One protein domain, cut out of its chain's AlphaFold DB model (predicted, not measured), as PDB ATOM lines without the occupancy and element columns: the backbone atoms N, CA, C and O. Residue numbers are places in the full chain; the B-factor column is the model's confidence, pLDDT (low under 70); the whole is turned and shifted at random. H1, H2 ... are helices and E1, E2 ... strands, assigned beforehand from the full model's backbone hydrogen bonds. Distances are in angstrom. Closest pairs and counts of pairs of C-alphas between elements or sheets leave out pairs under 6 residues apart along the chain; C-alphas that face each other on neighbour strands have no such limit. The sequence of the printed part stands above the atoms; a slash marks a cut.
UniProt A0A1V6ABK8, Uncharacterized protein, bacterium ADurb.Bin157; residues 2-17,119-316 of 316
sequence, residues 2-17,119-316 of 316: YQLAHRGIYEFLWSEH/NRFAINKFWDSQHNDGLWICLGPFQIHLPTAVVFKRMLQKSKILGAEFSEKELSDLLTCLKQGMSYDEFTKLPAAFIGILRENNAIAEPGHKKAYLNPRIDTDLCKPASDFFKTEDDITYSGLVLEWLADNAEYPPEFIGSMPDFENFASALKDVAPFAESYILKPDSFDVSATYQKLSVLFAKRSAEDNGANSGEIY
ATOM      1  N   TYR A   2       3.609 -21.792  15.008       69.38
ATOM      2  CA  TYR A   2       3.040 -22.929  15.746       69.38
ATOM      3  C   TYR A   2       2.729 -24.110  14.817       69.38
ATOM      4  O   TYR A   2       2.233 -23.924  13.706       69.38
ATOM      5  N   GLN A   3       2.949 -25.334  15.298       74.06
ATOM      6  CA  GLN A   3       2.548 -26.562  14.614       74.06
ATOM      7  C   GLN A   3       2.048 -27.603  15.625       74.06
ATOM      8  O   GLN A   3       2.627 -27.762  16.697       74.06
ATOM      9  N   LEU A   4       0.996 -28.357  15.280       67.19
ATOM     10  CA  LEU A   4       0.585 -29.526  16.069       67.19
ATOM     11  C   LEU A   4       1.720 -30.555  16.116       67.19
ATOM     12  O   LEU A   4       2.317 -30.879  15.087       67.19
ATOM     13  N   ALA A   5       2.005 -31.085  17.304       59.44
ATOM     14  CA  ALA A   5       3.096 -32.029  17.472       59.44
ATOM     15  C   ALA A   5       2.702 -33.392  16.886       59.44
ATOM     16  O   ALA A   5       1.729 -34.022  17.304       59.44
ATOM     17  N   HIS A   6       3.472 -33.876  15.913       56.34
ATOM     18  CA  HIS A   6       3.299 -35.226  15.386       56.34
ATOM     19  C   HIS A   6       4.023 -36.234  16.288       56.34
ATOM     20  O   HIS A   6       5.126 -35.970  16.747       56.34
ATOM     21  N   ARG A   7       3.464 -37.431  16.501       49.62
ATOM     22  CA  ARG A   7       4.079 -38.487  17.335       49.62
ATOM     23  C   ARG A   7       5.554 -38.760  16.995       49.62
ATOM     24  O   ARG A   7       6.356 -38.980  17.891       49.62
ATOM     25  N   GLY A   8       5.908 -38.676  15.715       43.78
ATOM     26  CA  GLY A   8       7.277 -38.824  15.220       43.78
ATOM     27  C   GLY A   8       8.274 -37.792  15.761       43.78
ATOM     28  O   GLY A   8       9.450 -38.109  15.823       43.78
ATOM     29  N   ILE A   9       7.837 -36.599  16.191       51.91
ATOM     30  CA  ILE A   9       8.727 -35.601  16.814       51.91
ATOM     31  C   ILE A   9       9.037 -35.958  18.259       51.91
ATOM     32  O   ILE A   9      10.169 -35.804  18.692       51.91
ATOM     33  N   TYR A  10       8.058 -36.519  18.976       52.69
ATOM     34  CA  TYR A  10       8.322 -37.138  20.266       52.69
ATOM     35  C   TYR A  10       9.225 -38.330  20.079       52.69
ATOM     36  O   TYR A  10      10.193 -38.435  20.792       52.69
ATOM     37  N   GLU A  11       9.004 -39.176  19.081       45.16
ATOM     38  CA  GLU A  11       9.925 -40.276  18.796       45.16
ATOM     39  C   GLU A  11      11.315 -39.780  18.369       45.16
ATOM     40  O   GLU A  11      12.286 -40.454  18.682       45.16
ATOM     41  N   PHE A  12      11.433 -38.614  17.723       47.31
ATOM     42  CA  PHE A  12      12.703 -37.996  17.329       47.31
ATOM     43  C   PHE A  12      13.441 -37.397  18.528       47.31
ATOM     44  O   PHE A  12      14.570 -37.802  18.791       47.31
ATOM     45  N   LEU A  13      12.771 -36.560  19.326       50.53
ATOM     46  CA  LEU A  13      13.242 -36.124  20.637       50.53
ATOM     47  C   LEU A  13      13.632 -37.348  21.458       50.53
ATOM     48  O   LEU A  13      14.779 -37.504  21.826       50.53
ATOM     49  N   TRP A  14      12.747 -38.323  21.610       44.41
ATOM     50  CA  TRP A  14      12.999 -39.564  22.336       44.41
ATOM     51  C   TRP A  14      14.097 -40.432  21.712       44.41
ATOM     52  O   TRP A  14      14.701 -41.233  22.418       44.41
ATOM     53  N   SER A  15      14.381 -40.296  20.415       38.78
ATOM     54  CA  SER A  15      15.503 -40.962  19.751       38.78
ATOM     55  C   SER A  15      16.835 -40.271  20.043       38.78
ATOM     56  O   SER A  15      17.832 -40.967  20.219       38.78
ATOM     57  N   GLU A  16      16.830 -38.944  20.202       44.31
ATOM     58  CA  GLU A  16      17.932 -38.148  20.762       44.31
ATOM     59  C   GLU A  16      18.050 -38.322  22.286       44.31
ATOM     60  O   GLU A  16      19.124 -38.137  22.854       44.31
ATOM     61  N   HIS A  17      16.954 -38.724  22.938       50.75
ATOM     62  CA  HIS A  17      16.828 -39.050  24.360       50.75
ATOM     63  C   HIS A  17      16.736 -40.559  24.606       50.75
ATOM     64  O   HIS A  17      16.131 -40.975  25.605       50.75
ATOM     65  N   ASN A 119      19.913 -30.883  31.756       75.50
ATOM     66  CA  ASN A 119      18.655 -31.626  31.746       75.50
ATOM     67  C   ASN A 119      17.443 -30.755  32.104       75.50
ATOM     68  O   ASN A 119      16.335 -31.069  31.668       75.50
ATOM     69  N   ARG A 120      17.654 -29.651  32.831       77.31
ATOM     70  CA  ARG A 120      16.606 -28.695  33.184       77.31
ATOM     71  C   ARG A 120      16.031 -27.999  31.955       77.31
ATOM     72  O   ARG A 120      14.828 -27.777  31.900       77.31
ATOM     73  N   PHE A 121      16.877 -27.664  30.981       79.12
ATOM     74  CA  PHE A 121      16.498 -26.812  29.850       79.12
ATOM     75  C   PHE A 121      16.346 -27.574  28.530       79.12
ATOM     76  O   PHE A 121      15.629 -27.118  27.636       79.12
ATOM     77  N   ALA A 122      17.017 -28.720  28.390       75.31
ATOM     78  CA  ALA A 122      17.100 -29.452  27.127       75.31
ATOM     79  C   ALA A 122      15.887 -30.353  26.836       75.31
ATOM     80  O   ALA A 122      15.698 -30.763  25.694       75.31
ATOM     81  N   ILE A 123      15.051 -30.674  27.834       74.00
ATOM     82  CA  ILE A 123      14.021 -31.717  27.683       74.00
ATOM     83  C   ILE A 123      12.954 -31.392  26.631       74.00
ATOM     84  O   ILE A 123      12.429 -32.281  25.966       74.00
ATOM     85  N   ASN A 124      12.623 -30.113  26.472       77.62
ATOM     86  CA  ASN A 124      11.575 -29.648  25.574       77.62
ATOM     87  C   ASN A 124      12.120 -28.865  24.378       77.62
ATOM     88  O   ASN A 124      11.337 -28.239  23.668       77.62
ATOM     89  N   LYS A 125      13.436 -28.875  24.152       85.06
ATOM     90  CA  LYS A 125      14.094 -28.017  23.166       85.06
ATOM     91  C   LYS A 125      15.037 -28.811  22.290       85.06
ATOM     92  O   LYS A 125      15.911 -29.508  22.794       85.06
ATOM     93  N   PHE A 126      14.948 -28.629  20.982       83.38
ATOM     94  CA  PHE A 126      15.931 -29.185  20.062       83.38
ATOM     95  C   PHE A 126      16.211 -28.222  18.918       83.38
ATOM     96  O   PHE A 126      15.344 -27.465  18.488       83.38
ATOM     97  N   TRP A 127      17.439 -28.255  18.420       84.12
ATOM     98  CA  TRP A 127      17.825 -27.506  17.233       84.12
ATOM     99  C   TRP A 127      17.588 -28.361  15.987       84.12
ATOM    100  O   TRP A 127      17.958 -29.540  15.961       84.12
ATOM    101  N   ASP A 128      16.974 -27.777  14.960       76.00
ATOM    102  CA  ASP A 128      16.917 -28.340  13.606       76.00
ATOM    103  C   ASP A 128      17.942 -27.615  12.725       76.00
ATOM    104  O   ASP A 128      18.147 -26.410  12.865       76.00
ATOM    105  N   SER A 129      18.592 -28.376  11.846       59.12
ATOM    106  CA  SER A 129      19.622 -27.908  10.916       59.12
ATOM    107  C   SER A 129      19.380 -28.370   9.467       59.12
ATOM    108  O   SER A 129      20.326 -28.407   8.679       59.12
ATOM    109  N   GLN A 130      18.200 -28.925   9.144       61.31
ATOM    110  CA  GLN A 130      17.955 -29.581   7.847       61.31
ATOM    111  C   GLN A 130      16.826 -28.952   7.035       61.31
ATOM    112  O   GLN A 130      16.984 -28.772   5.826       61.31
ATOM    113  N   HIS A 131      15.676 -28.673   7.651       63.75
ATOM    114  CA  HIS A 131      14.496 -28.210   6.915       63.75
ATOM    115  C   HIS A 131      14.036 -26.821   7.343       63.75
ATOM    116  O   HIS A 131      13.661 -26.036   6.477       63.75
ATOM    117  N   ASN A 132      14.096 -26.509   8.641       75.38
ATOM    118  CA  ASN A 132      13.791 -25.185   9.173       75.38
ATOM    119  C   ASN A 132      14.785 -24.824  10.285       75.38
ATOM    120  O   ASN A 132      14.536 -25.119  11.455       75.38
ATOM    121  N   ASP A 133      15.890 -24.170   9.921       83.31
ATOM    122  CA  ASP A 133      16.949 -23.808  10.869       83.31
ATOM    123  C   ASP A 133      16.408 -22.980  12.036       83.31
ATOM    124  O   ASP A 133      15.752 -21.943  11.863       83.31
ATOM    125  N   GLY A 134      16.675 -23.453  13.247       88.50
ATOM    126  CA  GLY A 134      16.237 -22.783  14.459       88.50
ATOM    127  C   GLY A 134      15.980 -23.728  15.617       88.50
ATOM    128  O   GLY A 134      16.231 -24.933  15.558       88.50
ATOM    129  N   LEU A 135      15.464 -23.134  16.683       89.50
ATOM    130  CA  LEU A 135      15.110 -23.811  17.913       89.50
ATOM    131  C   LEU A 135      13.636 -24.207  17.865       89.50
ATOM    132  O   LEU A 135      12.749 -23.365  17.712       89.50
ATOM    133  N   TRP A 136      13.378 -25.492  18.040       87.44
ATOM    134  CA  TRP A 136      12.046 -26.027  18.251       87.44
ATOM    135  C   TRP A 136      11.801 -26.238  19.738       87.44
ATOM    136  O   TRP A 136      12.608 -26.857  20.429       87.44
ATOM    137  N   ILE A 137      10.660 -25.743  20.207       86.38
ATOM    138  CA  ILE A 137      10.190 -25.883  21.584       86.38
ATOM    139  C   ILE A 137       8.948 -26.770  21.561       86.38
ATOM    140  O   ILE A 137       7.938 -26.402  20.961       86.38
ATOM    141  N   CYS A 138       9.000 -27.928  22.207       83.19
ATOM    142  CA  CYS A 138       7.926 -28.915  22.243       83.19
ATOM    143  C   CYS A 138       7.180 -28.854  23.572       83.19
ATOM    144  O   CYS A 138       7.761 -29.030  24.632       83.19
ATOM    145  N   LEU A 139       5.869 -28.642  23.529       78.75
ATOM    146  CA  LEU A 139       5.066 -28.346  24.718       78.75
ATOM    147  C   LEU A 139       3.998 -29.408  24.995       78.75
ATOM    148  O   LEU A 139       3.130 -29.186  25.825       78.75
ATOM    149  N   GLY A 140       4.049 -30.561  24.319       76.56
ATOM    150  CA  GLY A 140       3.117 -31.684  24.492       76.56
ATOM    151  C   GLY A 140       2.100 -31.781  23.346       76.56
ATOM    152  O   GLY A 140       2.224 -32.630  22.461       76.56
ATOM    153  N   PRO A 141       1.096 -30.905  23.261       78.56
ATOM    154  CA  PRO A 141       0.163 -30.938  22.139       78.56
ATOM    155  C   PRO A 141       0.744 -30.325  20.863       78.56
ATOM    156  O   PRO A 141       0.277 -30.604  19.758       78.56
ATOM    157  N   PHE A 142       1.751 -29.468  21.003       79.44
ATOM    158  CA  PHE A 142       2.254 -28.646  19.919       79.44
ATOM    159  C   PHE A 142       3.714 -28.270  20.095       79.44
ATOM    160  O   PHE A 142       4.322 -28.516  21.138       79.44
ATOM    161  N   GLN A 143       4.250 -27.655  19.050       84.69
ATOM    162  CA  GLN A 143       5.591 -27.117  19.017       84.69
ATOM    163  C   GLN A 143       5.615 -25.701  18.455       84.69
ATOM    164  O   GLN A 143       4.766 -25.315  17.646       84.69
ATOM    165  N   ILE A 144       6.618 -24.946  18.883       86.00
ATOM    166  CA  ILE A 144       6.913 -23.603  18.402       86.00
ATOM    167  C   ILE A 144       8.290 -23.625  17.764       86.00
ATOM    168  O   ILE A 144       9.256 -24.066  18.381       86.00
ATOM    169  N   HIS A 145       8.376 -23.114  16.540       87.75
ATOM    170  CA  HIS A 145       9.652 -22.811  15.903       87.75
ATOM    171  C   HIS A 145      10.058 -21.363  16.155       87.75
ATOM    172  O   HIS A 145       9.286 -20.441  15.847       87.75
ATOM    173  N   LEU A 146      11.276 -21.190  16.666       88.44
ATOM    174  CA  LEU A 146      12.002 -19.932  16.728       88.44
ATOM    175  C   LEU A 146      13.172 -19.975  15.731       88.44
ATOM    176  O   LEU A 146      14.113 -20.745  15.931       88.44
ATOM    177  N   PRO A 147      13.167 -19.129  14.687       89.31
ATOM    178  CA  PRO A 147      14.292 -19.031  13.762       89.31
ATOM    179  C   PRO A 147      15.605 -18.683  14.476       89.31
ATOM    180  O   PRO A 147      15.602 -17.902  15.430       89.31
ATOM    181  N   THR A 148      16.743 -19.170  13.970       91.12
ATOM    182  CA  THR A 148      18.077 -18.911  14.558       91.12
ATOM    183  C   THR A 148      18.339 -17.424  14.818       91.12
ATOM    184  O   THR A 148      18.812 -17.059  15.893       91.12
ATOM    185  N   ALA A 149      17.956 -16.548  13.884       89.69
ATOM    186  CA  ALA A 149      18.098 -15.096  14.022       89.69
ATOM    187  C   ALA A 149      17.302 -14.509  15.206       89.69
ATOM    188  O   ALA A 149      17.744 -13.558  15.858       89.69
ATOM    189  N   VAL A 150      16.133 -15.088  15.499       89.69
ATOM    190  CA  VAL A 150      15.276 -14.698  16.628       89.69
ATOM    191  C   VAL A 150      15.894 -15.169  17.937       89.69
ATOM    192  O   VAL A 150      15.984 -14.387  18.878       89.69
ATOM    193  N   VAL A 151      16.386 -16.410  17.988       91.12
ATOM    194  CA  VAL A 151      17.071 -16.954  19.171       91.12
ATOM    195  C   VAL A 151      18.342 -16.159  19.478       91.12
ATOM    196  O   VAL A 151      18.563 -15.759  20.617       91.12
ATOM    197  N   PHE A 152      19.143 -15.842  18.459       91.69
ATOM    198  CA  PHE A 152      20.348 -15.027  18.614       91.69
ATOM    199  C   PHE A 152      20.029 -13.632  19.164       91.69
ATOM    200  O   PHE A 152      20.684 -13.142  20.084       91.69
ATOM    201  N   LYS A 153      18.965 -12.998  18.658       89.31
ATOM    202  CA  LYS A 153      18.510 -11.709  19.183       89.31
ATOM    203  C   LYS A 153      17.995 -11.811  20.618       89.31
ATOM    204  O   LYS A 153      18.334 -10.954  21.433       89.31
ATOM    205  N   ARG A 154      17.223 -12.857  20.935       88.88
ATOM    206  CA  ARG A 154      16.754 -13.172  22.295       88.88
ATOM    207  C   ARG A 154      17.935 -13.274  23.262       88.88
ATOM    208  O   ARG A 154      17.878 -12.673  24.330       88.88
ATOM    209  N   MET A 155      19.016 -13.960  22.875       90.50
ATOM    210  CA  MET A 155      20.235 -14.073  23.687       90.50
ATOM    211  C   MET A 155      20.867 -12.704  23.972       90.50
ATOM    212  O   MET A 155      21.122 -12.397  25.133       90.50
ATOM    213  N   LEU A 156      21.058 -11.861  22.949       90.06
ATOM    214  CA  LEU A 156      21.630 -10.513  23.107       90.06
ATOM    215  C   LEU A 156      20.784  -9.614  24.016       90.06
ATOM    216  O   LEU A 156      21.312  -8.892  24.861       90.06
ATOM    217  N   GLN A 157      19.461  -9.642  23.850       87.94
ATOM    218  CA  GLN A 157      18.576  -8.822  24.675       87.94
ATOM    219  C   GLN A 157      18.576  -9.271  26.129       87.94
ATOM    220  O   GLN A 157      18.734  -8.443  27.026       87.94
ATOM    221  N   LYS A 158      18.480 -10.581  26.362       86.38
ATOM    222  CA  LYS A 158      18.506 -11.126  27.715       86.38
ATOM    223  C   LYS A 158      19.855 -10.878  28.392       86.38
ATOM    224  O   LYS A 158      19.887 -10.545  29.572       86.38
ATOM    225  N   SER A 159      20.962 -10.956  27.650       87.88
ATOM    226  CA  SER A 159      22.294 -10.693  28.205       87.88
ATOM    227  C   SER A 159      22.426  -9.244  28.678       87.88
ATOM    228  O   SER A 159      22.900  -9.003  29.787       87.88
ATOM    229  N   LYS A 160      21.912  -8.285  27.899       86.44
ATOM    230  CA  LYS A 160      21.864  -6.870  28.281       86.44
ATOM    231  C   LYS A 160      21.074  -6.639  29.569       86.44
ATOM    232  O   LYS A 160      21.519  -5.899  30.442       86.44
ATOM    233  N   ILE A 161      19.912  -7.271  29.692       83.06
ATOM    234  CA  ILE A 161      19.011  -7.084  30.837       83.06
ATOM    235  C   ILE A 161      19.600  -7.675  32.114       83.06
ATOM    236  O   ILE A 161      19.532  -7.057  33.174       83.06
ATOM    237  N   LEU A 162      20.261  -8.825  31.998       83.81
ATOM    238  CA  LEU A 162      20.932  -9.479  33.118       83.81
ATOM    239  C   LEU A 162      22.318  -8.885  33.436       83.81
ATOM    240  O   LEU A 162      23.063  -9.462  34.228       83.81
ATOM    241  N   GLY A 163      22.690  -7.749  32.830       82.50
ATOM    242  CA  GLY A 163      23.963  -7.066  33.090       82.50
ATOM    243  C   GLY A 163      25.202  -7.796  32.559       82.50
ATOM    244  O   GLY A 163      26.319  -7.480  32.961       82.50
ATOM    245  N   ALA A 164      25.019  -8.760  31.657       86.44
ATOM    246  CA  ALA A 164      26.064  -9.484  30.938       86.44
ATOM    247  C   ALA A 164      26.032  -9.083  29.453       86.44
ATOM    248  O   ALA A 164      25.828  -9.920  28.576       86.44
ATOM    249  N   GLU A 165      26.121  -7.784  29.166       86.81
ATOM    250  CA  GLU A 165      25.970  -7.258  27.807       86.81
ATOM    251  C   GLU A 165      27.077  -7.792  26.885       86.81
ATOM    252  O   GLU A 165      28.262  -7.656  27.176       86.81
ATOM    253  N   PHE A 166      26.664  -8.401  25.772       87.50
ATOM    254  CA  PHE A 166      27.536  -8.778  24.666       87.50
ATOM    255  C   PHE A 166      27.124  -7.953  23.453       87.50
ATOM    256  O   PHE A 166      25.936  -7.845  23.137       87.50
ATOM    257  N   SER A 167      28.095  -7.402  22.733       90.38
ATOM    258  CA  SER A 167      27.848  -6.936  21.373       90.38
ATOM    259  C   SER A 167      27.560  -8.120  20.445       90.38
ATOM    260  O   SER A 167      27.948  -9.260  20.704       90.38
ATOM    261  N   GLU A 168      26.914  -7.845  19.309       90.56
ATOM    262  CA  GLU A 168      26.629  -8.861  18.283       90.56
ATOM    263  C   GLU A 168      27.904  -9.581  17.828       90.56
ATOM    264  O   GLU A 168      27.908 -10.797  17.628       90.56
ATOM    265  N   LYS A 169      29.001  -8.825  17.711       91.25
ATOM    266  CA  LYS A 169      30.305  -9.355  17.331       91.25
ATOM    267  C   LYS A 169      30.892 -10.249  18.423       91.25
ATOM    268  O   LYS A 169      31.306 -11.355  18.109       91.25
ATOM    269  N   GLU A 170      30.896  -9.807  19.681       93.00
ATOM    270  CA  GLU A 170      31.436 -10.610  20.790       93.00
ATOM    271  C   GLU A 170      30.666 -11.919  20.968       93.00
ATOM    272  O   GLU A 170      31.280 -12.962  21.183       93.00
ATOM    273  N   LEU A 171      29.336 -11.886  20.827       92.62
ATOM    274  CA  LEU A 171      28.531 -13.101  20.858       92.62
ATOM    275  C   LEU A 171      28.885 -14.027  19.686       92.62
ATOM    276  O   LEU A 171      29.121 -15.210  19.902       92.62
ATOM    277  N   SER A 172      28.962 -13.505  18.461       93.38
ATOM    278  CA  SER A 172      29.313 -14.297  17.273       93.38
ATOM    279  C   SER A 172      30.706 -14.936  17.373       93.38
ATOM    280  O   SER A 172      30.868 -16.136  17.121       93.38
ATOM    281  N   ASP A 173      31.702 -14.160  17.809       93.06
ATOM    282  CA  ASP A 173      33.071 -14.630  18.026       93.06
ATOM    283  C   ASP A 173      33.081 -15.745  19.089       93.06
ATOM    284  O   ASP A 173      33.682 -16.801  18.883       93.06
ATOM    285  N   LEU A 174      32.327 -15.570  20.180       94.19
ATOM    286  CA  LEU A 174      32.187 -16.579  21.228       94.19
ATOM    287  C   LEU A 174      31.516 -17.866  20.727       94.19
ATOM    288  O   LEU A 174      32.036 -18.950  20.989       94.19
ATOM    289  N   LEU A 175      30.401 -17.785  19.990       94.88
ATOM    290  CA  LEU A 175      29.743 -18.974  19.425       94.88
ATOM    291  C   LEU A 175      30.676 -19.717  18.453       94.88
ATOM    292  O   LEU A 175      30.700 -20.948  18.432       94.88
ATOM    293  N   THR A 176      31.492 -18.981  17.695       93.06
ATOM    294  CA  THR A 176      32.508 -19.555  16.800       93.06
ATOM    295  C   THR A 176      33.606 -20.277  17.583       93.06
ATOM    296  O   THR A 176      33.979 -21.395  17.224       93.06
ATOM    297  N   CYS A 177      34.088 -19.697  18.685       94.19
ATOM    298  CA  CYS A 177      35.014 -20.376  19.593       94.19
ATOM    299  C   CYS A 177      34.385 -21.637  20.202       94.19
ATOM    300  O   CYS A 177      35.015 -22.694  20.226       94.19
ATOM    301  N   LEU A 178      33.124 -21.566  20.635       95.31
ATOM    302  CA  LEU A 178      32.399 -22.704  21.202       95.31
ATOM    303  C   LEU A 178      32.182 -23.834  20.187       95.31
ATOM    304  O   LEU A 178      32.197 -24.997  20.584       95.31
ATOM    305  N   LYS A 179      32.060 -23.553  18.879       91.62
ATOM    306  CA  LYS A 179      32.052 -24.612  17.846       91.62
ATOM    307  C   LYS A 179      33.319 -25.468  17.857       91.62
ATOM    308  O   LYS A 179      33.254 -26.651  17.541       91.62
ATOM    309  N   GLN A 180      34.463 -24.881  18.207       90.25
ATOM    310  CA  GLN A 180      35.748 -25.585  18.272       90.25
ATOM    311  C   GLN A 180      35.960 -26.313  19.611       90.25
ATOM    312  O   GLN A 180      36.856 -27.151  19.726       90.25
ATOM    313  N   GLY A 181      35.113 -26.032  20.603       93.44
ATOM    314  CA  GLY A 181      35.232 -26.523  21.968       93.44
ATOM    315  C   GLY A 181      36.110 -25.617  22.825       93.44
ATOM    316  O   GLY A 181      37.304 -25.468  22.577       93.44
ATOM    317  N   MET A 182      35.518 -25.058  23.875       96.06
ATOM    318  CA  MET A 182      36.198 -24.265  24.901       96.06
ATOM    319  C   MET A 182      36.478 -25.138  26.127       96.06
ATOM    320  O   MET A 182      35.672 -26.011  26.444       96.06
ATOM    321  N   SER A 183      37.594 -24.932  26.833       96.12
ATOM    322  CA  SER A 183      37.811 -25.645  28.099       96.12
ATOM    323  C   SER A 183      36.746 -25.261  29.128       96.12
ATOM    324  O   SER A 183      36.265 -24.127  29.146       96.12
ATOM    325  N   TYR A 184      36.361 -26.195  29.999       95.38
ATOM    326  CA  TYR A 184      35.324 -25.905  30.991       95.38
ATOM    327  C   TYR A 184      35.742 -24.800  31.975       95.38
ATOM    328  O   TYR A 184      34.933 -23.955  32.352       95.38
ATOM    329  N   ASP A 185      37.030 -24.729  32.314       96.25
ATOM    330  CA  ASP A 185      37.591 -23.674  33.167       96.25
ATOM    331  C   ASP A 185      37.537 -22.286  32.515       96.25
ATOM    332  O   ASP A 185      37.442 -21.274  33.204       96.25
ATOM    333  N   GLU A 186      37.641 -22.196  31.187       96.50
ATOM    334  CA  GLU A 186      37.444 -20.933  30.467       96.50
ATOM    335  C   GLU A 186      35.963 -20.596  30.355       96.50
ATOM    336  O   GLU A 186      35.575 -19.453  30.587       96.50
ATOM    337  N   PHE A 187      35.134 -21.597  30.065       96.69
ATOM    338  CA  PHE A 187      33.694 -21.430  29.945       96.69
ATOM    339  C   PHE A 187      33.066 -20.916  31.245       96.69
ATOM    340  O   PHE A 187      32.281 -19.974  31.223       96.69
ATOM    341  N   THR A 188      33.477 -21.455  32.392       95.81
ATOM    342  CA  THR A 188      32.987 -21.041  33.720       95.81
ATOM    343  C   THR A 188      33.443 -19.643  34.151       95.81
ATOM    344  O   THR A 188      32.892 -19.097  35.106       95.81
ATOM    345  N   LYS A 189      34.408 -19.026  33.450       95.44
ATOM    346  CA  LYS A 189      34.795 -17.617  33.658       95.44
ATOM    347  C   LYS A 189      33.875 -16.632  32.940       95.44
ATOM    348  O   LYS A 189      33.954 -15.434  33.217       95.44
ATOM    349  N   LEU A 190      33.034 -17.101  32.015       94.44
ATOM    350  CA  LEU A 190      32.003 -16.265  31.406       94.44
ATOM    351  C   LEU A 190      30.991 -15.814  32.477       94.44
ATOM    352  O   LEU A 190      30.826 -16.484  33.499       94.44
ATOM    353  N   PRO A 191      30.271 -14.697  32.262       93.81
ATOM    354  CA  PRO A 191      29.228 -14.274  33.187       93.81
ATOM    355  C   PRO A 191      28.194 -15.388  33.410       93.81
ATOM    356  O   PRO A 191      27.615 -15.900  32.453       93.81
ATOM    357  N   ALA A 192      27.914 -15.737  34.670       92.44
ATOM    358  CA  ALA A 192      27.002 -16.836  35.010       92.44
ATOM    359  C   ALA A 192      25.596 -16.659  34.404       92.44
ATOM    360  O   ALA A 192      24.999 -17.619  33.922       92.44
ATOM    361  N   ALA A 193      25.102 -15.417  34.355       89.88
ATOM    362  CA  ALA A 193      23.844 -15.084  33.688       89.88
ATOM    363  C   ALA A 193      23.858 -15.453  32.196       89.88
ATOM    364  O   ALA A 193      22.865 -15.937  31.662       89.88
ATOM    365  N   PHE A 194      24.997 -15.268  31.527       91.38
ATOM    366  CA  PHE A 194      25.152 -15.591  30.117       91.38
ATOM    367  C   PHE A 194      25.295 -17.096  29.863       91.38
ATOM    368  O   PHE A 194      24.694 -17.619  28.927       91.38
ATOM    369  N   ILE A 195      26.001 -17.817  30.738       94.12
ATOM    370  CA  ILE A 195      26.009 -19.289  30.724       94.12
ATOM    371  C   ILE A 195      24.573 -19.822  30.842       94.12
ATOM    372  O   ILE A 195      24.174 -20.691  30.067       94.12
ATOM    373  N   GLY A 196      23.775 -19.248  31.751       91.81
ATOM    374  CA  GLY A 196      22.348 -19.550  31.878       91.81
ATOM    375  C   GLY A 196      21.586 -19.343  30.568       91.81
ATOM    376  O   GLY A 196      20.894 -20.252  30.124       91.81
ATOM    377  N   ILE A 197      21.790 -18.210  29.888       91.31
ATOM    378  CA  ILE A 197      21.172 -17.922  28.580       91.31
ATOM    379  C   ILE A 197      21.522 -18.991  27.530       91.31
ATOM    380  O   ILE A 197      20.645 -19.420  26.775       91.31
ATOM    381  N   LEU A 198      22.783 -19.431  27.458       94.19
ATOM    382  CA  LEU A 198      23.196 -20.482  26.518       94.19
ATOM    383  C   LEU A 198      22.508 -21.821  26.822       94.19
ATOM    384  O   LEU A 198      22.037 -22.487  25.899       94.19
ATOM    385  N   ARG A 199      22.423 -22.202  28.101       92.75
ATOM    386  CA  ARG A 199      21.777 -23.448  28.543       92.75
ATOM    387  C   ARG A 199      20.269 -23.434  28.303       92.75
ATOM    388  O   ARG A 199      19.746 -24.378  27.722       92.75
ATOM    389  N   GLU A 200      19.590 -22.342  28.652       90.25
ATOM    390  CA  GLU A 200      18.147 -22.154  28.434       90.25
ATOM    391  C   GLU A 200      17.742 -22.326  26.967       90.25
ATOM    392  O   GLU A 200      16.708 -22.911  26.668       90.25
ATOM    393  N   ASN A 201      18.571 -21.855  26.034       91.12
ATOM    394  CA  ASN A 201      18.317 -21.984  24.597       91.12
ATOM    395  C   ASN A 201      18.877 -23.293  24.007       91.12
ATOM    396  O   ASN A 201      19.018 -23.411  22.788       91.12
ATOM    397  N   ASN A 202      19.230 -24.265  24.856       90.69
ATOM    398  CA  ASN A 202      19.831 -25.546  24.486       90.69
ATOM    399  C   ASN A 202      21.026 -25.402  23.515       90.69
ATOM    400  O   ASN A 202      21.200 -26.183  22.574       90.69
ATOM    401  N   ALA A 203      21.810 -24.334  23.686       93.25
ATOM    402  CA  ALA A 203      22.852 -23.940  22.745       93.25
ATOM    403  C   ALA A 203      24.231 -24.500  23.097       93.25
ATOM    404  O   ALA A 203      25.113 -24.491  22.242       93.25
ATOM    405  N   ILE A 204      24.425 -24.987  24.325       94.81
ATOM    406  CA  ILE A 204      25.718 -25.459  24.817       94.81
ATOM    407  C   ILE A 204      25.644 -26.896  25.334       94.81
ATOM    408  O   ILE A 204      24.814 -27.212  26.182       94.81
ATOM    409  N   ALA A 205      26.545 -27.740  24.836       93.38
ATOM    410  CA  ALA A 205      26.837 -29.057  25.379       93.38
ATOM    411  C   ALA A 205      28.060 -28.985  26.309       93.38
ATOM    412  O   ALA A 205      29.076 -28.387  25.955       93.38
ATOM    413  N   GLU A 206      28.000 -29.635  27.464       93.81
ATOM    414  CA  GLU A 206      29.038 -29.673  28.502       93.81
ATOM    415  C   GLU A 206      29.434 -31.128  28.829       93.81
ATOM    416  O   GLU A 206      29.259 -31.589  29.960       93.81
ATOM    417  N   PRO A 207      29.949 -31.906  27.856       91.38
ATOM    418  CA  PRO A 207      30.199 -33.331  28.038       91.38
ATOM    419  C   PRO A 207      31.225 -33.581  29.156       91.38
ATOM    420  O   PRO A 207      32.413 -33.261  29.027       91.38
ATOM    421  N   GLY A 208      30.743 -34.141  30.271       88.94
ATOM    422  CA  GLY A 208      31.544 -34.461  31.453       88.94
ATOM    423  C   GLY A 208      32.234 -33.263  32.103       88.94
ATOM    424  O   GLY A 208      33.289 -33.430  32.715       88.94
ATOM    425  N   HIS A 209      31.721 -32.046  31.885       92.38
ATOM    426  CA  HIS A 209      32.293 -30.803  32.416       92.38
ATOM    427  C   HIS A 209      33.803 -30.634  32.129       92.38
ATOM    428  O   HIS A 209      34.538 -30.024  32.903       92.38
ATOM    429  N   LYS A 210      34.301 -31.199  31.018       93.88
ATOM    430  CA  LYS A 210      35.704 -31.042  30.579       93.88
ATOM    431  C   LYS A 210      35.860 -29.916  29.565       93.88
ATOM    432  O   LYS A 210      36.849 -29.178  29.580       93.88
ATOM    433  N   LYS A 211      34.870 -29.778  28.688       95.38
ATOM    434  CA  LYS A 211      34.769 -28.733  27.673       95.38
ATOM    435  C   LYS A 211      33.317 -28.314  27.494       95.38
ATOM    436  O   LYS A 211      32.411 -29.058  27.857       95.38
ATOM    437  N   ALA A 212      33.128 -27.144  26.902       96.31
ATOM    438  CA  ALA A 212      31.848 -26.630  26.458       96.31
ATOM    439  C   ALA A 212      31.866 -26.483  24.929       96.31
ATOM    440  O   ALA A 212      32.803 -25.910  24.366       96.31
ATOM    441  N   TYR A 213      30.843 -27.009  24.261       95.12
ATOM    442  CA  TYR A 213      30.695 -26.989  22.810       95.12
ATOM    443  C   TYR A 213      29.388 -26.330  22.408       95.12
ATOM    444  O   TYR A 213      28.352 -26.589  23.015       95.12
ATOM    445  N   LEU A 214      29.413 -25.542  21.335       93.69
ATOM    446  CA  LEU A 214      28.173 -25.117  20.697       93.69
ATOM    447  C   LEU A 214      27.419 -26.357  20.200       93.69
ATOM    448  O   LEU A 214      28.035 -27.274  19.648       93.69
ATOM    449  N   ASN A 215      26.097 -26.361  20.357       90.06
ATOM    450  CA  ASN A 215      25.241 -27.381  19.769       90.06
ATOM    451  C   ASN A 215      25.558 -27.486  18.261       90.06
ATOM    452  O   ASN A 215      25.485 -26.476  17.552       90.06
ATOM    453  N   PRO A 216      25.926 -28.674  17.745       84.06
ATOM    454  CA  PRO A 216      26.437 -28.841  16.379       84.06
ATOM    455  C   PRO A 216      25.421 -28.465  15.296       84.06
ATOM    456  O   PRO A 216      25.793 -28.296  14.136       84.06
ATOM    457  N   ARG A 217      24.141 -28.364  15.660       84.50
ATOM    458  CA  ARG A 217      23.050 -27.988  14.758       84.50
ATOM    459  C   ARG A 217      22.858 -26.483  14.633       84.50
ATOM    460  O   ARG A 217      22.109 -26.051  13.765       84.50
ATOM    461  N   ILE A 218      23.537 -25.689  15.458       88.88
ATOM    462  CA  ILE A 218      23.526 -24.235  15.324       88.88
ATOM    463  C   ILE A 218      24.467 -23.843  14.187       88.88
ATOM    464  O   ILE A 218      25.697 -23.943  14.287       88.88
ATOM    465  N   ASP A 219      23.886 -23.342  13.103       88.12
ATOM    466  CA  ASP A 219      24.655 -22.668  12.071       88.12
ATOM    467  C   ASP A 219      24.997 -21.234  12.507       88.12
ATOM    468  O   ASP A 219      24.127 -20.380  12.678       88.12
ATOM    469  N   THR A 220      26.293 -20.972  12.665       88.31
ATOM    470  CA  THR A 220      26.825 -19.667  13.079       88.31
ATOM    471  C   THR A 220      26.686 -18.632  11.974       88.31
ATOM    472  O   THR A 220      26.597 -17.445  12.269       88.31
ATOM    473  N   ASP A 221      26.598 -19.055  10.712       87.12
ATOM    474  CA  ASP A 221      26.416 -18.136   9.586       87.12
ATOM    475  C   ASP A 221      25.008 -17.512   9.590       87.12
ATOM    476  O   ASP A 221      24.796 -16.406   9.069       87.12
ATOM    477  N   LEU A 222      24.059 -18.200  10.237       85.69
ATOM    478  CA  LEU A 222      22.681 -17.765  10.469       85.69
ATOM    479  C   LEU A 222      22.498 -17.011  11.794       85.69
ATOM    480  O   LEU A 222      21.423 -16.456  12.032       85.69
ATOM    481  N   CYS A 223      23.528 -16.937  12.642       87.50
ATOM    482  CA  CYS A 223      23.530 -16.167  13.890       87.50
ATOM    483  C   CYS A 223      23.689 -14.664  13.619       87.50
ATOM    484  O   CYS A 223      24.636 -14.013  14.055       87.50
ATOM    485  N   LYS A 224      22.738 -14.108  12.871       87.31
ATOM    486  CA  LYS A 224      22.594 -12.674  12.633       87.31
ATOM    487  C   LYS A 224      21.330 -12.220  13.345       87.31
ATOM    488  O   LYS A 224      20.291 -12.858  13.171       87.31
ATOM    489  N   PRO A 225      21.390 -11.159  14.160       80.81
ATOM    490  CA  PRO A 225      20.222 -10.729  14.901       80.81
ATOM    491  C   PRO A 225      19.131 -10.301  13.928       80.81
ATOM    492  O   PRO A 225      19.396  -9.582  12.964       80.81
ATOM    493  N   ALA A 226      17.898 -10.711  14.207       78.50
ATOM    494  CA  ALA A 226      16.747 -10.137  13.529       78.50
ATOM    495  C   ALA A 226      16.749  -8.597  13.671       78.50
ATOM    496  O   ALA A 226      17.210  -8.039  14.681       78.50
ATOM    497  N   SER A 227      16.267  -7.913  12.627       75.38
ATOM    498  CA  SER A 227      16.144  -6.451  12.594       75.38
ATOM    499  C   SER A 227      15.021  -5.977  13.510       75.38
ATOM    500  O   SER A 227      15.232  -5.113  14.361       75.38
ATOM    501  N   ASP A 228      13.858  -6.615  13.401       78.56
ATOM    502  CA  ASP A 228      12.609  -6.198  14.032       78.56
ATOM    503  C   ASP A 228      12.124  -7.203  15.063       78.56
ATOM    504  O   ASP A 228      12.267  -8.412  14.872       78.56
ATOM    505  N   PHE A 229      11.536  -6.688  16.149       76.88
ATOM    506  CA  PHE A 229      10.947  -7.508  17.204       76.88
ATOM    507  C   PHE A 229      10.153  -8.674  16.624       76.88
ATOM    508  O   PHE A 229       9.356  -8.506  15.698       76.88
ATOM    509  N   PHE A 230      10.350  -9.854  17.205       78.38
ATOM    510  CA  PHE A 230       9.628 -11.036  16.782       78.38
ATOM    511  C   PHE A 230       8.174 -10.913  17.236       78.38
ATOM    512  O   PHE A 230       7.823 -11.208  18.382       78.38
ATOM    513  N   LYS A 231       7.314 -10.418  16.342       76.12
ATOM    514  CA  LYS A 231       5.874 -10.365  16.583       76.12
ATOM    515  C   LYS A 231       5.316 -11.772  16.426       76.12
ATOM    516  O   LYS A 231       5.356 -12.333  15.334       76.12
ATOM    517  N   THR A 232       4.807 -12.345  17.514       74.38
ATOM    518  CA  THR A 232       4.123 -13.637  17.435       74.38
ATOM    519  C   THR A 232       2.874 -13.484  16.580       74.38
ATOM    520  O   THR A 232       2.085 -12.562  16.793       74.38
ATOM    521  N   GLU A 233       2.702 -14.385  15.620       72.38
ATOM    522  CA  GLU A 233       1.601 -14.336  14.655       72.38
ATOM    523  C   GLU A 233       0.240 -14.650  15.301       72.38
ATOM    524  O   GLU A 233      -0.795 -14.242  14.777       72.38
ATOM    525  N   ASP A 234       0.235 -15.342  16.448       82.75
ATOM    526  CA  ASP A 234      -0.968 -15.816  17.127       82.75
ATOM    527  C   ASP A 234      -0.791 -15.983  18.654       82.75
ATOM    528  O   ASP A 234       0.326 -16.090  19.176       82.75
ATOM    529  N   ASP A 235      -1.920 -16.043  19.372       85.00
ATOM    530  CA  ASP A 235      -1.976 -16.166  20.836       85.00
ATOM    531  C   ASP A 235      -1.390 -17.490  21.366       85.00
ATOM    532  O   ASP A 235      -0.886 -17.539  22.492       85.00
ATOM    533  N   ILE A 236      -1.440 -18.574  20.583       86.19
ATOM    534  CA  ILE A 236      -0.923 -19.888  20.992       86.19
ATOM    535  C   ILE A 236       0.603 -19.882  20.940       86.19
ATOM    536  O   ILE A 236       1.233 -20.342  21.891       86.19
ATOM    537  N   THR A 237       1.201 -19.308  19.892       85.25
ATOM    538  CA  THR A 237       2.654 -19.107  19.818       85.25
ATOM    539  C   THR A 237       3.139 -18.269  21.000       85.25
ATOM    540  O   THR A 237       4.071 -18.674  21.688       85.25
ATOM    541  N   TYR A 238       2.488 -17.138  21.290       84.94
ATOM    542  CA  TYR A 238       2.864 -16.309  22.440       84.94
ATOM    543  C   TYR A 238       2.753 -17.077  23.762       84.94
ATOM    544  O   TYR A 238       3.693 -17.112  24.553       84.94
ATOM    545  N   SER A 239       1.632 -17.766  23.975       86.50
ATOM    546  CA  SER A 239       1.408 -18.521  25.208       86.50
ATOM    547  C   SER A 239       2.343 -19.706  25.365       86.50
ATOM    548  O   SER A 239       2.744 -20.012  26.480       86.50
ATOM    549  N   GLY A 240       2.722 -20.385  24.284       87.00
ATOM    550  CA  GLY A 240       3.657 -21.494  24.396       87.00
ATOM    551  C   GLY A 240       5.060 -21.044  24.802       87.00
ATOM    552  O   GLY A 240       5.733 -21.768  25.525       87.00
ATOM    553  N   LEU A 241       5.473 -19.824  24.456       86.69
ATOM    554  CA  LEU A 241       6.709 -19.255  24.997       86.69
ATOM    555  C   LEU A 241       6.568 -18.961  26.505       86.69
ATOM    556  O   LEU A 241       7.539 -19.069  27.249       86.69
ATOM    557  N   VAL A 242       5.370 -18.599  26.991       85.56
ATOM    558  CA  VAL A 242       5.111 -18.472  28.444       85.56
ATOM    559  C   VAL A 242       5.274 -19.834  29.114       85.56
ATOM    560  O   VAL A 242       5.888 -19.936  30.173       85.56
ATOM    561  N   LEU A 243       4.744 -20.888  28.485       86.00
ATOM    562  CA  LEU A 243       4.878 -22.261  28.970       86.00
ATOM    563  C   LEU A 243       6.341 -22.731  28.963       86.00
ATOM    564  O   LEU A 243       6.752 -23.397  29.907       86.00
ATOM    565  N   GLU A 244       7.133 -22.360  27.950       87.25
ATOM    566  CA  GLU A 244       8.587 -22.585  27.926       87.25
ATOM    567  C   GLU A 244       9.247 -21.966  29.164       87.25
ATOM    568  O   GLU A 244       9.948 -22.660  29.896       87.25
ATOM    569  N   TRP A 245       8.974 -20.687  29.438       84.62
ATOM    570  CA  TRP A 245       9.549 -19.996  30.591       84.62
ATOM    571  C   TRP A 245       9.130 -20.621  31.925       84.62
ATOM    572  O   TRP A 245       9.970 -20.787  32.810       84.62
ATOM    573  N   LEU A 246       7.854 -20.990  32.070       82.44
ATOM    574  CA  LEU A 246       7.358 -21.681  33.261       82.44
ATOM    575  C   LEU A 246       8.069 -23.023  33.465       82.44
ATOM    576  O   LEU A 246       8.449 -23.340  34.588       82.44
ATOM    577  N   ALA A 247       8.288 -23.784  32.390       80.69
ATOM    578  CA  ALA A 247       9.017 -25.046  32.451       80.69
ATOM    579  C   ALA A 247      10.487 -24.838  32.855       80.69
ATOM    580  O   ALA A 247      10.981 -25.535  33.737       80.69
ATOM    581  N   ASP A 248      11.159 -23.838  32.279       80.81
ATOM    582  CA  ASP A 248      12.565 -23.532  32.576       80.81
ATOM    583  C   ASP A 248      12.777 -23.037  34.018       80.81
ATOM    584  O   ASP A 248      13.866 -23.185  34.584       80.81
ATOM    585  N   ASN A 249      11.741 -22.465  34.639       80.56
ATOM    586  CA  ASN A 249      11.774 -21.912  35.996       80.56
ATOM    587  C   ASN A 249      11.065 -22.777  37.045       80.56
ATOM    588  O   ASN A 249      10.987 -22.372  38.206       80.56
ATOM    589  N   ALA A 250      10.579 -23.961  36.671       77.44
ATOM    590  CA  ALA A 250       9.969 -24.884  37.615       77.44
ATOM    591  C   ALA A 250      10.988 -25.346  38.672       77.44
ATOM    592  O   ALA A 250      12.140 -25.646  38.356       77.44
ATOM    593  N   GLU A 251      10.549 -25.430  39.932       71.94
ATOM    594  CA  GLU A 251      11.360 -25.961  41.041       71.94
ATOM    595  C   GLU A 251      11.785 -27.412  40.776       71.94
ATOM    596  O   GLU A 251      12.926 -27.796  41.033       71.94
ATOM    597  N   TYR A 252      10.872 -28.185  40.189       67.94
ATOM    598  CA  TYR A 252      11.110 -29.537  39.716       67.94
ATOM    599  C   TYR A 252      10.997 -29.539  38.192       67.94
ATOM    600  O   TYR A 252       9.883 -29.398  37.674       67.94
ATOM    601  N   PRO A 253      12.121 -29.671  37.461       63.41
ATOM    602  CA  PRO A 253      12.087 -29.775  36.015       63.41
ATOM    603  C   PRO A 253      11.178 -30.939  35.611       63.41
ATOM    604  O   PRO A 253      11.266 -32.017  36.206       63.41
ATOM    605  N   PRO A 254      10.281 -30.745  34.637       54.94
ATOM    606  CA  PRO A 254       9.371 -31.802  34.243       54.94
ATOM    607  C   PRO A 254      10.168 -32.985  33.678       54.94
ATOM    608  O   PRO A 254      10.987 -32.807  32.784       54.94
ATOM    609  N   GLU A 255       9.911 -34.203  34.166       53.59
ATOM    610  CA  GLU A 255      10.518 -35.435  33.622       53.59
ATOM    611  C   GLU A 255       9.948 -35.813  32.244       53.59
ATOM    612  O   GLU A 255      10.544 -36.590  31.495       53.59
ATOM    613  N   PHE A 256       8.787 -35.248  31.901       58.94
ATOM    614  CA  PHE A 256       8.069 -35.477  30.654       58.94
ATOM    615  C   PHE A 256       7.586 -34.155  30.068       58.94
ATOM    616  O   PHE A 256       7.175 -33.246  30.781       58.94
ATOM    617  N   ILE A 257       7.581 -34.066  28.742       64.31
ATOM    618  CA  ILE A 257       7.092 -32.887  28.034       64.31
ATOM    619  C   ILE A 257       5.577 -32.739  28.243       64.31
ATOM    620  O   ILE A 257       4.819 -33.662  27.949       64.31
ATOM    621  N   GLY A 258       5.133 -31.537  28.621       62.78
ATOM    622  CA  GLY A 258       3.773 -31.084  28.330       62.78
ATOM    623  C   GLY A 258       2.715 -31.315  29.409       62.78
ATOM    624  O   GLY A 258       1.630 -31.808  29.100       62.78
ATOM    625  N   SER A 259       2.964 -30.869  30.640       70.81
ATOM    626  CA  SER A 259       1.876 -30.578  31.581       70.81
ATOM    627  C   SER A 259       1.333 -29.163  31.356       70.81
ATOM    628  O   SER A 259       2.085 -28.199  31.218       70.81
ATOM    629  N   MET A 260       0.005 -29.035  31.318       83.25
ATOM    630  CA  MET A 260      -0.644 -27.726  31.360       83.25
ATOM    631  C   MET A 260      -0.591 -27.209  32.809       83.25
ATOM    632  O   MET A 260      -1.051 -27.932  33.700       83.25
ATOM    633  N   PRO A 261      -0.052 -26.005  33.078       84.38
ATOM    634  CA  PRO A 261      -0.135 -25.392  34.401       84.38
ATOM    635  C   PRO A 261      -1.585 -25.027  34.728       84.38
ATOM    636  O   PRO A 261      -2.405 -24.885  33.821       84.38
ATOM    637  N   ASP A 262      -1.901 -24.829  36.007       88.50
ATOM    638  CA  ASP A 262      -3.188 -24.243  36.379       88.50
ATOM    639  C   ASP A 262      -3.329 -22.791  35.879       88.50
ATOM    640  O   ASP A 262      -2.367 -22.121  35.481       88.50
ATOM    641  N   PHE A 263      -4.570 -22.306  35.883       90.62
ATOM    642  CA  PHE A 263      -4.902 -20.991  35.348       90.62
ATOM    643  C   PHE A 263      -4.235 -19.855  36.120       90.62
ATOM    644  O   PHE A 263      -3.843 -18.865  35.505       90.62
ATOM    645  N   GLU A 264      -4.105 -19.973  37.443       89.69
ATOM    646  CA  GLU A 264      -3.550 -18.912  38.282       89.69
ATOM    647  C   GLU A 264      -2.061 -18.723  37.993       89.69
ATOM    648  O   GLU A 264      -1.626 -17.599  37.736       89.69
ATOM    649  N   ASN A 265      -1.310 -19.822  37.912       85.94
ATOM    650  CA  ASN A 265       0.102 -19.830  37.548       85.94
ATOM    651  C   ASN A 265       0.326 -19.316  36.119       85.94
ATOM    652  O   ASN A 265       1.194 -18.470  35.890       85.94
ATOM    653  N   PHE A 266      -0.495 -19.752  35.160       87.31
ATOM    654  CA  PHE A 266      -0.428 -19.256  33.783       87.31
ATOM    655  C   PHE A 266      -0.726 -17.751  33.690       87.31
ATOM    656  O   PHE A 266       0.004 -16.996  33.044       87.31
ATOM    657  N   ALA A 267      -1.792 -17.294  34.350       87.75
ATOM    658  CA  ALA A 267      -2.192 -15.894  34.343       87.75
ATOM    659  C   ALA A 267      -1.197 -15.000  35.097       87.75
ATOM    660  O   ALA A 267      -0.982 -13.862  34.673       87.75
ATOM    661  N   SER A 268      -0.577 -15.491  36.179       85.00
ATOM    662  CA  SER A 268       0.476 -14.764  36.902       85.00
ATOM    663  C   SER A 268       1.709 -14.583  36.030       85.00
ATOM    664  O   SER A 268       2.157 -13.455  35.856       85.00
ATOM    665  N   ALA A 269       2.182 -15.645  35.369       80.88
ATOM    666  CA  ALA A 269       3.334 -15.568  34.468       80.88
ATOM    667  C   ALA A 269       3.145 -14.542  33.334       80.88
ATOM    668  O   ALA A 269       4.093 -13.887  32.902       80.88
ATOM    669  N   LEU A 270       1.903 -14.364  32.878       77.38
ATOM    670  CA  LEU A 270       1.524 -13.340  31.903       77.38
ATOM    671  C   LEU A 270       1.409 -11.925  32.495       77.38
ATOM    672  O   LEU A 270       1.600 -10.948  31.767       77.38
ATOM    673  N   LYS A 271       1.061 -11.798  33.782       70.31
ATOM    674  CA  LYS A 271       0.929 -10.519  34.501       70.31
ATOM    675  C   LYS A 271       2.254  -9.970  34.999       70.31
ATOM    676  O   LYS A 271       2.409  -8.756  34.993       70.31
ATOM    677  N   ASP A 272       3.178 -10.831  35.407       61.44
ATOM    678  CA  ASP A 272       4.450 -10.430  36.013       61.44
ATOM    679  C   ASP A 272       5.449  -9.866  34.993       61.44
ATOM    680  O   ASP A 272       6.534  -9.437  35.372       61.44
ATOM    681  N   VAL A 273       5.075  -9.784  33.706       51.44
ATOM    682  CA  VAL A 273       5.805  -9.103  32.615       51.44
ATOM    683  C   VAL A 273       7.192  -9.714  32.293       51.44
ATOM    684  O   VAL A 273       7.711  -9.535  31.188       51.44
ATOM    685  N   ALA A 274       7.750 -10.514  33.199       48.75
ATOM    686  CA  ALA A 274       9.122 -11.002  33.205       48.75
ATOM    687  C   ALA A 274       9.522 -11.896  32.018       48.75
ATOM    688  O   ALA A 274      10.651 -11.760  31.553       48.75
ATOM    689  N   PRO A 275       8.669 -12.765  31.438       51.72
ATOM    690  CA  PRO A 275       9.152 -13.596  30.342       51.72
ATOM    691  C   PRO A 275       9.235 -12.852  28.992       51.72
ATOM    692  O   PRO A 275       9.941 -13.317  28.094       51.72
ATOM    693  N   PHE A 276       8.543 -11.707  28.825       54.69
ATOM    694  CA  PHE A 276       8.308 -11.093  27.500       54.69
ATOM    695  C   PHE A 276       8.586  -9.604  27.348       54.69
ATOM    696  O   PHE A 276       8.894  -9.188  26.234       54.69
ATOM    697  N   ALA A 277       8.554  -8.791  28.407       45.62
ATOM    698  CA  ALA A 277       9.060  -7.420  28.264       45.62
ATOM    699  C   ALA A 277      10.570  -7.371  27.984       45.62
ATOM    700  O   ALA A 277      11.088  -6.333  27.581       45.62
ATOM    701  N   GLU A 278      11.255  -8.500  28.168       52.12
ATOM    702  CA  GLU A 278      12.708  -8.613  28.176       52.12
ATOM    703  C   GLU A 278      13.286  -9.429  26.996       52.12
ATOM    704  O   GLU A 278      14.495  -9.445  26.785       52.12
ATOM    705  N   SER A 279      12.456 -10.111  26.197       57.75
ATOM    706  CA  SER A 279      12.913 -11.215  25.328       57.75
ATOM    707  C   SER A 279      12.714 -11.020  23.823       57.75
ATOM    708  O   SER A 279      12.727 -11.998  23.081       57.75
ATOM    709  N   TYR A 280      12.580  -9.781  23.343       70.31
ATOM    710  CA  TYR A 280      12.418  -9.447  21.914       70.31
ATOM    711  C   TYR A 280      11.103  -9.906  21.268       70.31
ATOM    712  O   TYR A 280      10.902  -9.734  20.064       70.31
ATOM    713  N   ILE A 281      10.198 -10.482  22.049       74.88
ATOM    714  CA  ILE A 281       8.989 -11.131  21.556       74.88
ATOM    715  C   ILE A 281       7.782 -10.267  21.922       74.88
ATOM    716  O   ILE A 281       7.525 -10.004  23.095       74.88
ATOM    717  N   LEU A 282       7.030  -9.820  20.914       77.00
ATOM    718  CA  LEU A 282       5.866  -8.960  21.134       77.00
ATOM    719  C   LEU A 282       4.597  -9.777  21.338       77.00
ATOM    720  O   LEU A 282       4.273 -10.650  20.533       77.00
ATOM    721  N   LYS A 283       3.852  -9.406  22.383       79.19
ATOM    722  CA  LYS A 283       2.498  -9.885  22.652       79.19
ATOM    723  C   LYS A 283       1.537  -9.467  21.525       79.19
ATOM    724  O   LYS A 283       1.614  -8.319  21.082       79.19
ATOM    725  N   PRO A 284       0.603 -10.336  21.093       81.25
ATOM    726  CA  PRO A 284      -0.453  -9.949  20.162       81.25
ATOM    727  C   PRO A 284      -1.368  -8.864  20.744       81.25
ATOM    728  O   PRO A 284      -1.750  -8.913  21.914       81.25
ATOM    729  N   ASP A 285      -1.770  -7.907  19.905       79.38
ATOM    730  CA  ASP A 285      -2.581  -6.750  20.317       79.38
ATOM    731  C   ASP A 285      -3.968  -7.161  20.859       79.38
ATOM    732  O   ASP A 285      -4.545  -6.476  21.703       79.38
ATOM    733  N   SER A 286      -4.495  -8.304  20.410       81.44
ATOM    734  CA  SER A 286      -5.807  -8.852  20.779       81.44
ATOM    735  C   SER A 286      -5.747 -10.021  21.772       81.44
ATOM    736  O   SER A 286      -6.706 -10.785  21.861       81.44
ATOM    737  N   PHE A 287      -4.632 -10.201  22.483       84.56
ATOM    738  CA  PHE A 287      -4.422 -11.383  23.320       84.56
ATOM    739  C   PHE A 287      -5.353 -11.423  24.544       84.56
ATOM    740  O   PHE A 287      -5.250 -10.587  25.451       84.56
ATOM    741  N   ASP A 288      -6.194 -12.457  24.612       87.94
ATOM    742  CA  ASP A 288      -7.063 -12.765  25.752       87.94
ATOM    743  C   ASP A 288      -6.513 -13.965  26.539       87.94
ATOM    744  O   ASP A 288      -6.414 -15.082  26.020       87.94
ATOM    745  N   VAL A 289      -6.172 -13.734  27.810       88.62
ATOM    746  CA  VAL A 289      -5.578 -14.739  28.707       88.62
ATOM    747  C   VAL A 289      -6.527 -15.921  28.931       88.62
ATOM    748  O   VAL A 289      -6.114 -17.076  28.839       88.62
ATOM    749  N   SER A 290      -7.798 -15.640  29.212       90.44
ATOM    750  CA  SER A 290      -8.796 -16.645  29.583       90.44
ATOM    751  C   SER A 290      -9.190 -17.490  28.381       90.44
ATOM    752  O   SER A 290      -9.187 -18.720  28.456       90.44
ATOM    753  N   ALA A 291      -9.477 -16.840  27.250       91.00
ATOM    754  CA  ALA A 291      -9.824 -17.535  26.018       91.00
ATOM    755  C   ALA A 291      -8.658 -18.400  25.522       91.00
ATOM    756  O   ALA A 291      -8.860 -19.529  25.072       91.00
ATOM    757  N   THR A 292      -7.425 -17.904  25.633       89.81
ATOM    758  CA  THR A 292      -6.242 -18.661  25.214       89.81
ATOM    759  C   THR A 292      -5.957 -19.842  26.131       89.81
ATOM    760  O   THR A 292      -5.704 -20.941  25.639       89.81
ATOM    761  N   TYR A 293      -6.079 -19.670  27.448       91.69
ATOM    762  CA  TYR A 293      -5.924 -20.777  28.390       91.69
ATOM    763  C   TYR A 293      -6.939 -21.901  28.136       91.69
ATOM    764  O   TYR A 293      -6.579 -23.079  28.162       91.69
ATOM    765  N   GLN A 294      -8.197 -21.560  27.828       92.50
ATOM    766  CA  GLN A 294      -9.211 -22.550  27.448       92.50
ATOM    767  C   GLN A 294      -8.811 -23.311  26.177       92.50
ATOM    768  O   GLN A 294      -8.847 -24.541  26.167       92.50
ATOM    769  N   LYS A 295      -8.359 -22.603  25.132       91.25
ATOM    770  CA  LYS A 295      -7.875 -23.230  23.888       91.25
ATOM    771  C   LYS A 295      -6.709 -24.185  24.147       91.25
ATOM    772  O   LYS A 295      -6.720 -25.308  23.648       91.25
ATOM    773  N   LEU A 296      -5.725 -23.764  24.944       89.62
ATOM    774  CA  LEU A 296      -4.596 -24.610  25.328       89.62
ATOM    775  C   LEU A 296      -5.073 -25.841  26.097       89.62
ATOM    776  O   LEU A 296      -4.718 -26.956  25.732       89.62
ATOM    777  N   SER A 297      -5.943 -25.667  27.090       89.88
ATOM    778  CA  SER A 297      -6.484 -26.773  27.889       89.88
ATOM    779  C   SER A 297      -7.138 -27.850  27.015       89.88
ATOM    780  O   SER A 297      -6.907 -29.038  27.231       89.88
ATOM    781  N   VAL A 298      -7.886 -27.449  25.980       89.88
ATOM    782  CA  VAL A 298      -8.472 -28.380  24.999       89.88
ATOM    783  C   VAL A 298      -7.388 -29.118  24.208       89.88
ATOM    784  O   VAL A 298      -7.480 -30.334  24.040       89.88
ATOM    785  N   LEU A 299      -6.341 -28.423  23.753       87.31
ATOM    786  CA  LEU A 299      -5.220 -29.048  23.041       87.31
ATOM    787  C   LEU A 299      -4.492 -30.083  23.915       87.31
ATOM    788  O   LEU A 299      -4.262 -31.205  23.465       87.31
ATOM    789  N   PHE A 300      -4.178 -29.738  25.166       85.38
ATOM    790  CA  PHE A 300      -3.542 -30.649  26.127       85.38
ATOM    791  C   PHE A 300      -4.429 -31.852  26.459       85.38
ATOM    792  O   PHE A 300      -3.949 -32.987  26.435       85.38
ATOM    793  N   ALA A 301      -5.727 -31.639  26.688       83.88
ATOM    794  CA  ALA A 301      -6.675 -32.724  26.931       83.88
ATOM    795  C   ALA A 301      -6.777 -33.672  25.727       83.88
ATOM    796  O   ALA A 301      -6.718 -34.892  25.890       83.88
ATOM    797  N   LYS A 302      -6.858 -33.122  24.509       82.38
ATOM    798  CA  LYS A 302      -6.886 -33.908  23.271       82.38
ATOM    799  C   LYS A 302      -5.621 -34.748  23.113       82.38
ATOM    800  O   LYS A 302      -5.718 -35.942  22.846       82.38
ATOM    801  N   ARG A 303      -4.445 -34.150  23.328       76.25
ATOM    802  CA  ARG A 303      -3.169 -34.868  23.244       76.25
ATOM    803  C   ARG A 303      -3.083 -35.996  24.269       76.25
ATOM    804  O   ARG A 303      -2.719 -37.112  23.917       76.25
ATOM    805  N   SER A 304      -3.483 -35.724  25.511       73.69
ATOM    806  CA  SER A 304      -3.536 -36.736  26.566       73.69
ATOM    807  C   SER A 304      -4.469 -37.898  26.199       73.69
ATOM    808  O   SER A 304      -4.127 -39.059  26.415       73.69
ATOM    809  N   ALA A 305      -5.625 -37.618  25.590       71.81
ATOM    810  CA  ALA A 305      -6.546 -38.651  25.121       71.81
ATOM    811  C   ALA A 305      -5.935 -39.511  23.994       71.81
ATOM    812  O   ALA A 305      -6.033 -40.740  24.042       71.81
ATOM    813  N   GLU A 306      -5.266 -38.886  23.021       70.31
ATOM    814  CA  GLU A 306      -4.571 -39.575  21.922       70.31
ATOM    815  C   GLU A 306      -3.430 -40.472  22.431       70.31
ATOM    816  O   GLU A 306      -3.320 -41.630  22.020       70.31
ATOM    817  N   ASP A 307      -2.608 -39.971  23.358       65.06
ATOM    818  CA  ASP A 307      -1.499 -40.730  23.951       65.06
ATOM    819  C   ASP A 307      -2.002 -41.934  24.773       65.06
ATOM    820  O   ASP A 307      -1.359 -42.987  24.794       65.06
ATOM    821  N   ASN A 308      -3.199 -41.827  25.360       64.19
ATOM    822  CA  ASN A 308      -3.875 -42.907  26.087       64.19
ATOM    823  C   ASN A 308      -4.727 -43.835  25.194       64.19
ATOM    824  O   ASN A 308      -5.421 -44.719  25.699       64.19
ATOM    825  N   GLY A 309      -4.659 -43.686  23.867       56.16
ATOM    826  CA  GLY A 309      -5.298 -44.601  22.918       56.16
ATOM    827  C   GLY A 309      -6.805 -44.404  22.744       56.16
ATOM    828  O   GLY A 309      -7.466 -45.286  22.190       56.16
ATOM    829  N   ALA A 310      -7.359 -43.270  23.179       59.00
ATOM    830  CA  ALA A 310      -8.708 -42.889  22.791       59.00
ATOM    831  C   ALA A 310      -8.704 -42.487  21.309       59.00
ATOM    832  O   ALA A 310      -7.933 -41.624  20.887       59.00
ATOM    833  N   ASN A 311      -9.572 -43.106  20.501       50.69
ATOM    834  CA  ASN A 311      -9.842 -42.597  19.160       50.69
ATOM    835  C   ASN A 311     -10.438 -41.198  19.309       50.69
ATOM    836  O   ASN A 311     -11.434 -41.032  20.013       50.69
ATOM    837  N   SER A 312      -9.831 -40.215  18.647       43.97
ATOM    838  CA  SER A 312     -10.285 -38.829  18.582       43.97
ATOM    839  C   SER A 312     -11.641 -38.737  17.865       43.97
ATOM    840  O   SER A 312     -11.718 -38.364  16.696       43.97
ATOM    841  N   GLY A 313     -12.712 -39.136  18.548       37.75
ATOM    842  CA  GLY A 313     -14.060 -38.675  18.259       37.75
ATOM    843  C   GLY A 313     -14.157 -37.218  18.697       37.75
ATOM    844  O   GLY A 313     -13.661 -36.867  19.765       37.75
ATOM    845  N   GLU A 314     -14.713 -36.382  17.829       40.09
ATOM    846  CA  GLU A 314     -14.825 -34.930  17.964       40.09
ATOM    847  C   GLU A 314     -15.240 -34.502  19.383       40.09
ATOM    848  O   GLU A 314     -16.355 -34.771  19.830       40.09
ATOM    849  N   ILE A 315     -14.327 -33.830  20.087       41.94
ATOM    850  CA  ILE A 315     -14.649 -33.065  21.291       41.94
ATOM    851  C   ILE A 315     -14.851 -31.627  20.804       41.94
ATOM    852  O   ILE A 315     -13.879 -30.975  20.415       41.94
ATOM    853  N   TYR A 316     -16.121 -31.221  20.724       35.88
ATOM    854  CA  TYR A 316     -16.583 -29.876  20.367       35.88
ATOM    855  C   TYR A 316     -16.411 -28.894  21.525       35.88
ATOM    856  O   TYR A 316     -16.671 -29.308  22.680       35.88
TER     857      TYR A 316
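AT A GLANCE: This is residues 2 to 17 and 119 to 316 of the 316 residues of an uncharacterized protein of bacterium ADurb.Bin157 (UniProt A0A1V6ABK8). A small, strongly twisted sheet, in the order E1 E4 E3 E2, has H7 across one face; H8 and H9 pack on H7 toward one end of the long axis, and H3, H4, H5, H6 and E5 form a mostly helical lobe toward the other. The 214 printed residues have nine named helices and five named strands, in the order E1 H1 H2 E2 E3 E4 H3 H4 H5 H6 E5 H7 H8 H9. The sheet is antiparallel and the class mixed. The whole is compact, radius of gyration of the C-alphas 17.7 A, with spans of 54 by 38 by 33 A.

HOW THE PARTS SIT: Edge strand E1, residues 2 to 4, is antiparallel to E4, residues 142 to 147, with N 3 and O 143 3.0 A apart. E2, residues 125 to 128, and E3, residues 134 to 138, form a hairpin, with N 136 and O 126 2.8 A apart. E3 and E4 form another, with N 135 and O 146 2.8 A apart; E2 E3 E4 are a meander, each the antiparallel neighbour of the one before. H1, residues 7 to 16, only grazes the sheet. H2, residues 119 to 122, touches H6, residues 192 to 200, closest at C-alphas 121 and 200, 5.1 A. H3, residues 148 to 161, touches H6 with residues 155 to 159 alone, closest at C-alphas 159 and 194, 6.0 A. H4, residues 168 to 180, is close but not clearly touching H3, closest at C-alphas 156 and 168, 7.1 A. E5, residues 211 to 214, pairs with no named strand; its C-alpha 211 is 4.4 A from C-alpha 184 of H5, residues 184 to 187, their closest pair. H7, residues 235 to 248, runs across the strands at a height over the sheet of 9.5 A; with H3 it makes two layers, helices on one face of the sheet. H7 touches H8, residues 263 to 271, closest at C-alphas 242 and 269, 6.9 A, and H9, residues 289 to 307, closest at C-alphas 235 and 292, 6.6 A. Every O i to N i+4 pair is within hydrogen-bond range in H1, H3, H6, H7, H8 and H9, and 8 of 9 in H4; H2 and H5 are too short for such a pair.

IN THESE COORDINATES: E1 begins at C-alpha 2, (3.040, -22.929, 15.746). E4 is 16.6 A long, H3 and H7 20.1 A each, and H4 19.0 A. H9, 26.7 A, ends at C-alpha 307, (-1.499, -40.730, 23.951).

THE WHOLE: The farthest C-alphas, of Asp 185 and Tyr 316, are 56.0 A apart. Residues 18 to 118 are not printed; the gap is 10.6 A. The links E5 to H7, H7 to H8 and H8 to H9 are long. Mean pLDDT of the printed part is 79.7; residues 4 to 17 and 307 to 316 are among those under 70.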